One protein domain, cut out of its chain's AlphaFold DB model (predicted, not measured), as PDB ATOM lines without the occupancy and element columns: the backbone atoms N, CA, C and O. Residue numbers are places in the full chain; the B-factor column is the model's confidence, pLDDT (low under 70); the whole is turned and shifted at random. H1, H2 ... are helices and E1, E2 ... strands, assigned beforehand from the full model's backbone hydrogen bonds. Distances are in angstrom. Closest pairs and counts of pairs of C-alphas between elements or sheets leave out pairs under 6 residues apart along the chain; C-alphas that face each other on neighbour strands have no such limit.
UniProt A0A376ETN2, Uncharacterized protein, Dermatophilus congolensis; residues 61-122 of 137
ATOM      1  N   THR A  61     -18.828  -4.649 -26.659       89.12
ATOM      2  CA  THR A  61     -17.539  -4.461 -26.008       89.12
ATOM      3  C   THR A  61     -17.643  -3.347 -24.982       89.12
ATOM      4  O   THR A  61     -18.252  -2.292 -25.214       89.12
ATOM      5  N   ALA A  62     -17.034  -3.588 -23.832       88.56
ATOM      6  CA  ALA A  62     -16.933  -2.615 -22.770       88.56
ATOM      7  C   ALA A  62     -15.516  -2.599 -22.204       88.56
ATOM      8  O   ALA A  62     -14.842  -3.624 -22.158       88.56
ATOM      9  N   THR A  63     -15.074  -1.425 -21.777       90.62
ATOM     10  CA  THR A  63     -13.744  -1.224 -21.200       90.62
ATOM     11  C   THR A  63     -13.853  -1.114 -19.683       90.62
ATOM     12  O   THR A  63     -14.688  -0.352 -19.186       90.62
ATOM     13  N   ILE A  64     -13.045  -1.861 -18.936       90.62
ATOM     14  CA  ILE A  64     -13.030  -1.843 -17.469       90.62
ATOM     15  C   ILE A  64     -12.473  -0.508 -16.961       90.62
ATOM     16  O   ILE A  64     -11.450  -0.028 -17.433       90.62
ATOM     17  N   ARG A  65     -13.136   0.090 -15.965       86.12
ATOM     18  CA  ARG A  65     -12.731   1.375 -15.364       86.12
ATOM     19  C   ARG A  65     -11.948   1.249 -14.067       86.12
ATOM     20  O   ARG A  65     -11.441   2.243 -13.570       86.12
ATOM     21  N   SER A  66     -11.985   0.085 -13.432       82.44
ATOM     22  CA  SER A  66     -11.342  -0.099 -12.137       82.44
ATOM     23  C   SER A  66     -10.898  -1.540 -11.954       82.44
ATOM     24  O   SER A  66     -11.704  -2.472 -12.072       82.44
ATOM     25  N   THR A  67      -9.633  -1.698 -11.589       83.81
ATOM     26  CA  THR A  67      -9.026  -2.984 -11.243       83.81
ATOM     27  C   THR A  67      -9.742  -3.643 -10.059       83.81
ATOM     28  O   THR A  67     -10.226  -2.961  -9.153       83.81
ATOM     29  N   GLY A  68      -9.829  -4.974 -10.075       83.25
ATOM     30  CA  GLY A  68     -10.450  -5.787  -9.022       83.25
ATOM     31  C   GLY A  68     -11.262  -6.946  -9.597       83.25
ATOM     32  O   GLY A  68     -11.661  -6.896 -10.756       83.25
ATOM     33  N   ASP A  69     -11.515  -7.980  -8.793       85.12
ATOM     34  CA  ASP A  69     -12.254  -9.197  -9.188       85.12
ATOM     35  C   ASP A  69     -11.667  -9.920 -10.414       85.12
ATOM     36  O   ASP A  69     -12.384 -10.491 -11.233       85.12
ATOM     37  N   GLY A  70     -10.341  -9.856 -10.565       85.06
ATOM     38  CA  GLY A  70      -9.631 -10.449 -11.698       85.06
ATOM     39  C   GLY A  70      -9.677  -9.622 -12.990       85.06
ATOM     40  O   GLY A  70      -9.167 -10.095 -14.008       85.06
ATOM     41  N   PHE A  71     -10.244  -8.410 -12.963       88.94
ATOM     42  CA  PHE A  71     -10.195  -7.452 -14.071       88.94
ATOM     43  C   PHE A  71      -9.085  -6.421 -13.885       88.94
ATOM     44  O   PHE A  71      -8.805  -5.991 -12.758       88.94
ATOM     45  N   THR A  72      -8.508  -5.977 -14.998       89.38
ATOM     46  CA  THR A  72      -7.565  -4.851 -15.041       89.38
ATOM     47  C   THR A  72      -8.230  -3.615 -15.632       89.38
ATOM     48  O   THR A  72      -9.079  -3.730 -16.510       89.38
ATOM     49  N   GLU A  73      -7.859  -2.423 -15.168       89.88
ATOM     50  CA  GLU A  73      -8.269  -1.173 -15.820       89.88
ATOM     51  C   GLU A  73      -7.889  -1.168 -17.314       89.88
ATOM     52  O   GLU A  73      -6.897  -1.775 -17.712       89.88
ATOM     53  N   ASP A  74      -8.733  -0.549 -18.138       88.94
ATOM     54  CA  ASP A  74      -8.649  -0.504 -19.604       88.94
ATOM     55  C   ASP A  74      -8.761  -1.853 -20.338       88.94
ATOM     56  O   ASP A  74      -8.721  -1.908 -21.571       88.94
ATOM     57  N   GLU A  75      -9.005  -2.947 -19.615       90.31
ATOM     58  CA  GLU A  75      -9.300  -4.239 -20.224       90.31
ATOM     59  C   GLU A  75     -10.596  -4.188 -21.039       90.31
ATOM     60  O   GLU A  75     -11.624  -3.691 -20.571       90.31
ATOM     61  N   VAL A  76     -10.564  -4.738 -22.253       90.56
ATOM     62  CA  VAL A  76     -11.747  -4.862 -23.108       90.56
ATOM     63  C   VAL A  76     -12.395  -6.219 -22.880       90.56
ATOM     64  O   VAL A  76     -11.797  -7.260 -23.146       90.56
ATOM     65  N   VAL A  77     -13.648  -6.196 -22.439       90.38
ATOM     66  CA  VAL A  77     -14.473  -7.383 -22.213       90.38
ATOM     67  C   VAL A  77     -15.682  -7.375 -23.138       90.38
ATOM     68  O   VAL A  77     -16.185  -6.319 -23.530       90.38
ATOM     69  N   ILE A  78     -16.161  -8.567 -23.484       90.88
ATOM     70  CA  ILE A  78     -17.436  -8.732 -24.183       90.88
ATOM     71  C   ILE A  78     -18.495  -8.980 -23.123       90.88
ATOM     72  O   ILE A  78     -18.336  -9.862 -22.280       90.88
ATOM     73  N   VAL A  79     -19.568  -8.203 -23.171       89.81
ATOM     74  CA  VAL A  79     -20.642  -8.241 -22.185       89.81
ATOM     75  C   VAL A  79     -22.008  -8.215 -22.855       89.81
ATOM     76  O   VAL A  79     -22.163  -7.704 -23.964       89.81
ATOM     77  N   VAL A  80     -23.015  -8.735 -22.165       88.69
ATOM     78  CA  VAL A  80     -24.431  -8.570 -22.508       88.69
ATOM     79  C   VAL A  80     -25.167  -8.001 -21.303       88.69
ATOM     80  O   VAL A  80     -24.712  -8.114 -20.162       88.69
ATOM     81  N   THR A  81     -26.274  -7.303 -21.535       83.69
ATOM     82  CA  THR A  81     -27.002  -6.720 -20.414       83.69
ATOM     83  C   THR A  81     -27.781  -7.780 -19.638       83.69
ATOM     84  O   THR A  81     -28.487  -8.573 -20.254       83.69
ATOM     85  N   SER A  82     -27.693  -7.765 -18.304       80.62
ATOM     86  CA  SER A  82     -28.504  -8.642 -17.447       80.62
ATOM     87  C   SER A  82     -29.967  -8.186 -17.405       80.62
ATOM     88  O   SER A  82     -30.248  -6.987 -17.442       80.62
ATOM     89  N   LEU A  83     -30.899  -9.131 -17.262       70.25
ATOM     90  CA  LEU A  83     -32.334  -8.853 -17.125       70.25
ATOM     91  C   LEU A  83     -32.681  -8.064 -15.852       70.25
ATOM     92  O   LEU A  83     -33.646  -7.303 -15.857       70.25
ATOM     93  N   GLU A  84     -31.895  -8.218 -14.784       69.44
ATOM     94  CA  GLU A  84     -32.143  -7.574 -13.486       69.44
ATOM     95  C   GLU A  84     -31.726  -6.091 -13.464       69.44
ATOM     96  O   GLU A  84     -32.073  -5.352 -12.542       69.44
ATOM     97  N   GLY A  85     -31.027  -5.620 -14.505       70.31
ATOM     98  CA  GLY A  85     -30.487  -4.264 -14.567       70.31
ATOM     99  C   GLY A  85     -29.308  -4.043 -13.606       70.31
ATOM    100  O   GLY A  85     -29.006  -4.845 -12.726       70.31
ATOM    101  N   GLY A  86     -28.554  -2.960 -13.810       76.94
ATOM    102  CA  GLY A  86     -27.415  -2.589 -12.952       76.94
ATOM    103  C   GLY A  86     -26.158  -3.468 -13.077       76.94
ATOM    104  O   GLY A  86     -25.061  -2.995 -12.771       76.94
ATOM    105  N   HIS A  87     -26.291  -4.686 -13.602       86.12
ATOM    106  CA  HIS A  87     -25.206  -5.624 -13.883       86.12
ATOM    107  C   HIS A  87     -25.173  -6.019 -15.361       86.12
ATOM    108  O   HIS A  87     -26.147  -5.884 -16.107       86.12
ATOM    109  N   LEU A  88     -24.008  -6.487 -15.785       87.88
ATOM    110  CA  LEU A  88     -23.726  -7.002 -17.112       87.88
ATOM    111  C   LEU A  88     -23.152  -8.401 -16.962       87.88
ATOM    112  O   LEU A  88     -22.331  -8.631 -16.076       87.88
ATOM    113  N   GLU A  89     -23.563  -9.312 -17.827       90.44
ATOM    114  CA  GLU A  89     -22.980 -10.645 -17.904       90.44
ATOM    115  C   GLU A  89     -21.732 -10.589 -18.777       90.44
ATOM    116  O   GLU A  89     -21.751 -10.014 -19.866       90.44
ATOM    117  N   VAL A  90     -20.641 -11.163 -18.283       90.56
ATOM    118  CA  VAL A  90     -19.348 -11.201 -18.966       90.56
ATOM    119  C   VAL A  90     -19.285 -12.467 -19.810       90.56
ATOM    120  O   VAL A  90     -19.388 -13.575 -19.292       90.56
ATOM    121  N   LEU A  91     -19.115 -12.293 -21.119       89.75
ATOM    122  CA  LEU A  91     -19.046 -13.379 -22.101       89.75
ATOM    123  C   LEU A  91     -17.606 -13.740 -22.487       89.75
ATOM    124  O   LEU A  91     -17.370 -14.788 -23.078       89.75
ATOM    125  N   SER A  92     -16.643 -12.863 -22.201       86.06
ATOM    126  CA  SER A  92     -15.226 -13.124 -22.454       86.06
ATOM    127  C   SER A  92     -14.658 -14.128 -21.452       86.06
ATOM    128  O   SER A  92     -14.829 -13.952 -20.245       86.06
ATOM    129  N   GLU A  93     -13.920 -15.120 -21.948       86.31
ATOM    130  CA  GLU A  93     -13.191 -16.058 -21.092       86.31
ATOM    131  C   GLU A  93     -12.100 -15.339 -20.279       86.31
ATOM    132  O   GLU A  93     -11.431 -14.434 -20.796       86.31
ATOM    133  N   PRO A  94     -11.908 -15.707 -18.999       86.31
ATOM    134  CA  PRO A  94     -10.823 -15.162 -18.204       86.31
ATOM    135  C   PRO A  94      -9.460 -15.678 -18.705       86.31
ATOM    136  O   PRO A  94      -9.363 -16.806 -19.193       86.31
ATOM    137  N   PRO A  95      -8.376 -14.898 -18.533       84.62
ATOM    138  CA  PRO A  95      -7.019 -15.379 -18.735       84.62
ATOM    139  C   PRO A  95      -6.728 -16.619 -17.886       84.62
ATOM    140  O   PRO A  95      -7.274 -16.794 -16.794       84.62
ATOM    141  N   SER A  96      -5.818 -17.464 -18.370       89.19
ATOM    142  CA  SER A  96      -5.419 -18.676 -17.652       89.19
ATOM    143  C   SER A  96      -4.944 -18.354 -16.230       89.19
ATOM    144  O   SER A  96      -4.154 -17.433 -16.023       89.19
ATOM    145  N   GLY A  97      -5.443 -19.107 -15.249       87.00
ATOM    146  CA  GLY A  97      -5.118 -18.911 -13.833       87.00
ATOM    147  C   GLY A  97      -5.841 -17.742 -13.156       87.00
ATOM    148  O   GLY A  97      -5.607 -17.504 -11.974       87.00
ATOM    149  N   VAL A  98      -6.733 -17.034 -13.859       87.88
ATOM    150  CA  VAL A  98      -7.542 -15.947 -13.295       87.88
ATOM    151  C   VAL A  98      -8.982 -16.416 -13.111       87.88
ATOM    152  O   VAL A  98      -9.624 -16.897 -14.041       87.88
ATOM    153  N   THR A  99      -9.521 -16.246 -11.907       86.38
ATOM    154  CA  THR A  99     -10.951 -16.437 -11.637       86.38
ATOM    155  C   THR A  99     -11.656 -15.088 -11.705       86.38
ATOM    156  O   THR A  99     -11.200 -14.124 -11.091       86.38
ATOM    157  N   ARG A 100     -12.763 -15.019 -12.450       88.19
ATOM    158  CA  ARG A 100     -13.577 -13.807 -12.611       88.19
ATOM    159  C   ARG A 100     -15.042 -14.102 -12.325       88.19
ATOM    160  O   ARG A 100     -15.493 -15.216 -12.601       88.19
ATOM    161  N   PRO A 101     -15.799 -13.123 -11.809       89.50
ATOM    162  CA  PRO A 101     -17.241 -13.254 -11.720       89.50
ATOM    163  C   PRO A 101     -17.850 -13.260 -13.128       89.50
ATOM    164  O   PRO A 101     -17.389 -12.561 -14.030       89.50
ATOM    165  N   SER A 102     -18.931 -14.021 -13.300       88.81
ATOM    166  CA  SER A 102     -19.730 -14.030 -14.532       88.81
ATOM    167  C   SER A 102     -20.530 -12.741 -14.733       88.81
ATOM    168  O   SER A 102     -21.067 -12.513 -15.814       88.81
ATOM    169  N   GLN A 103     -20.609 -11.889 -13.707       90.38
ATOM    170  CA  GLN A 103     -21.316 -10.618 -13.746       90.38
ATOM    171  C   GLN A 103     -20.445  -9.473 -13.232       90.38
ATOM    172  O   GLN A 103     -19.685  -9.622 -12.276       90.38
ATOM    173  N   ILE A 104     -20.606  -8.302 -13.844       88.75
ATOM    174  CA  ILE A 104     -19.931  -7.066 -13.453       88.75
ATOM    175  C   ILE A 104     -20.938  -5.910 -13.358       88.75
ATOM    176  O   ILE A 104     -21.798  -5.769 -14.229       88.75
ATOM    177  N   PRO A 105     -20.862  -5.044 -12.330       87.31
ATOM    178  CA  PRO A 105     -21.706  -3.856 -12.261       87.31
ATOM    179  C   PRO A 105     -21.504  -2.948 -13.480       87.31
ATOM    180  O   PRO A 105     -20.376  -2.562 -13.786       87.31
ATOM    181  N   ALA A 106     -22.590  -2.514 -14.123       83.56
ATOM    182  CA  ALA A 106     -22.538  -1.686 -15.333       83.56
ATOM    183  C   ALA A 106     -21.751  -0.376 -15.128       83.56
ATOM    184  O   ALA A 106     -21.065   0.094 -16.029       83.56
ATOM    185  N   ARG A 107     -21.769   0.178 -13.905       83.50
ATOM    186  CA  ARG A 107     -21.008   1.385 -13.524       83.50
ATOM    187  C   ARG A 107     -19.483   1.227 -13.599       83.50
ATOM    188  O   ARG A 107     -18.772   2.232 -13.634       83.50
ATOM    189  N   ARG A 108     -18.982  -0.014 -13.565       85.81
ATOM    190  CA  ARG A 108     -17.545  -0.333 -13.595       85.81
ATOM    191  C   ARG A 108     -16.989  -0.469 -15.004       85.81
ATOM    192  O   ARG A 108     -15.781  -0.632 -15.145       85.81
ATOM    193  N   VAL A 109     -17.831  -0.380 -16.027       85.31
ATOM    194  CA  VAL A 109     -17.393  -0.462 -17.417       85.31
ATOM    195  C   VAL A 109     -17.795   0.784 -18.198       85.31
ATOM    196  O   VAL A 109     -18.708   1.520 -17.823       85.31
ATOM    197  N   ARG A 110     -17.108   1.022 -19.309       85.75
ATOM    198  CA  ARG A 110     -17.451   2.027 -20.309       85.75
ATOM    199  C   ARG A 110     -17.927   1.317 -21.570       85.75
ATOM    200  O   ARG A 110     -17.175   0.531 -22.137       85.75
ATOM    201  N   PHE A 111     -19.151   1.604 -22.015       83.81
ATOM    202  CA  PHE A 111     -19.643   1.121 -23.308       83.81
ATOM    203  C   PHE A 111     -18.735   1.615 -24.438       83.81
ATOM    204  O   PHE A 111     -18.392   2.801 -24.480       83.81
ATOM    205  N   GLN A 112     -18.388   0.718 -25.360       83.44
ATOM    206  CA  GLN A 112     -17.587   1.054 -26.527       83.44
ATOM    207  C   GLN A 112     -18.379   0.850 -27.823       83.44
ATOM    208  O   GLN A 112     -18.663   1.829 -28.513       83.44
ATOM    209  N   ALA A 113     -18.760  -0.386 -28.154       80.38
ATOM    210  CA  ALA A 113     -19.518  -0.682 -29.369       80.38
ATOM    211  C   ALA A 113     -20.273  -2.011 -29.274       80.38
ATOM    212  O   ALA A 113     -19.850  -2.923 -28.573       80.38
ATOM    213  N   PHE A 114     -21.362  -2.165 -30.032       81.62
ATOM    214  CA  PHE A 114     -21.970  -3.485 -30.219       81.62
ATOM    215  C   PHE A 114     -21.035  -4.403 -31.003       81.62
ATOM    216  O   PHE A 114     -20.397  -3.968 -31.961       81.62
ATOM    217  N   VAL A 115     -21.024  -5.687 -30.644       76.81
ATOM    218  CA  VAL A 115     -20.365  -6.707 -31.459       76.81
ATOM    219  C   VAL A 115     -21.170  -6.867 -32.748       76.81
ATOM    220  O   VAL A 115     -22.394  -7.055 -32.722       76.81
ATOM    221  N   ASP A 116     -20.498  -6.723 -33.890       68.81
ATOM    222  CA  ASP A 116     -21.141  -6.874 -35.187       68.81
ATOM    223  C   ASP A 116     -21.254  -8.354 -35.570       68.81
ATOM    224  O   ASP A 116     -20.287  -9.004 -35.960       68.81
ATOM    225  N   ASP A 117     -22.472  -8.875 -35.471       59.62
ATOM    226  CA  ASP A 117     -22.834 -10.244 -35.838       59.62
ATOM    227  C   ASP A 117     -23.333 -10.351 -37.302       59.62
ATOM    228  O   ASP A 117     -23.909 -11.351 -37.744       59.62
ATOM    229  N   SER A 118     -23.145  -9.294 -38.104       56.28
ATOM    230  CA  SER A 118     -23.588  -9.234 -39.505       56.28
ATOM    231  C   SER A 118     -22.994 -10.346 -40.384       56.28
ATOM    232  O   SER A 118     -23.648 -10.795 -41.336       56.28
ATOM    233  N   ARG A 119     -21.807 -10.868 -40.040       51.59
ATOM    234  CA  ARG A 119     -21.185 -12.009 -40.737       51.59
ATOM    235  C   ARG A 119     -21.939 -13.327 -40.514       51.59
ATOM    236  O   ARG A 119     -22.135 -14.060 -41.483       51.59
ATOM    237  N   ALA A 120     -22.449 -13.599 -39.309       49.31
ATOM    238  CA  ALA A 120     -23.207 -14.826 -39.034       49.31
ATOM    239  C   ALA A 120     -24.589 -14.812 -39.712       49.31
ATOM    240  O   ALA A 120     -25.019 -15.800 -40.316       49.31
ATOM    241  N   ARG A 121     -25.270 -13.657 -39.712       47.72
ATOM    242  CA  ARG A 121     -26.587 -13.508 -40.366       47.72
ATOM    243  C   ARG A 121     -26.512 -13.570 -41.891       47.72
ATOM    244  O   ARG A 121     -27.444 -14.062 -42.529       47.72
ATOM    245  N   SER A 122     -25.418 -13.092 -42.483       48.72
ATOM    246  CA  SER A 122     -25.204 -13.169 -43.934       48.72
ATOM    247  C   SER A 122     -24.972 -14.613 -44.394       48.72
ATOM    248  O   SER A 122     -25.545 -15.031 -45.401       48.72
TER     249      SER A 122
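What this domain is: This is residues 61 to 122 of the 137 residues of an uncharacterized protein of Dermatophilus congolensis (UniProt A0A376ETN2). Five short strands make one small, strongly twisted antiparallel sheet that is curled like part of a barrel; its edge strands E4 and E5 follow each other in the chain but are not paired. From the end of E5 a thin tail leads to the small helix H1, and residues 116 to 122 stick out free of this body. The printed part has 62 residues, with E1, E2, E3, E4, E5 and H1 in that order along the chain and the sheet order E4, E3, E2, E1, E5. The class is mostly strand, though under half of the residues are in named elements. The whole is only just compact, close to loose, with a radius of gyration of the C-alphas of 12.2 A and spans of 38 by 28 by 19 A.

How they stand to each other: E1, residues 61 to 64, and E2, residues 76 to 81, form a hairpin, antiparallel at 115 degrees between their directions; N 62 and O 77 are 2.9 A apart, within hydrogen-bond range. The pairing of E2 is staggered: residues 76 to 78 pair with E1 and residues 79 to 81 with E3, residues 87 to 90. E2 and E3 are a hairpin at 124 degrees, with N 89 and O 80 at 2.9 A. E3 and E4, residues 103 to 105, form another hairpin at 140 degrees, with N 104 and O 88 at 2.8 A. E1 to E4 are a meander, each strand the antiparallel neighbour of the one before. E5, residues 109 to 114, is the antiparallel neighbour of E1 at 165 degrees; N 61 and O 113 are 2.8 A apart, and the facing C-alphas of Ala 62 and Phe 111 are 4.6 A apart. E4 and E5 meet only through their link. H1, residues 118 to 122, is not on the sheet, and its one O i to N i+4 pair is within hydrogen-bond range.

Where its parts are: E1 begins at C-alpha 61, (-17.539, -4.461, -26.008), and is 10.0 A long from first to last C-alpha. E2 measures 15.6 A, E3 9.6 A and E4 6.9 A. E5 measures 13.9 A and begins at C-alpha 109, (-17.393, -0.462, -17.417). H1 measures 6.1 A and ends at C-alpha 122, (-25.204, -13.169, -43.934).

The domain as a whole: The two C-alphas farthest apart, those of Gly 68 and Ser 122, are 38.6 A apart. The printed part has no cut. The links E1 to E2, 11 residues, and E3 to E4, 12 residues, are long; the others are tight. The mean pLDDT of the printed part is 82.2; residue 84 and residues 116 to 122 are under 70.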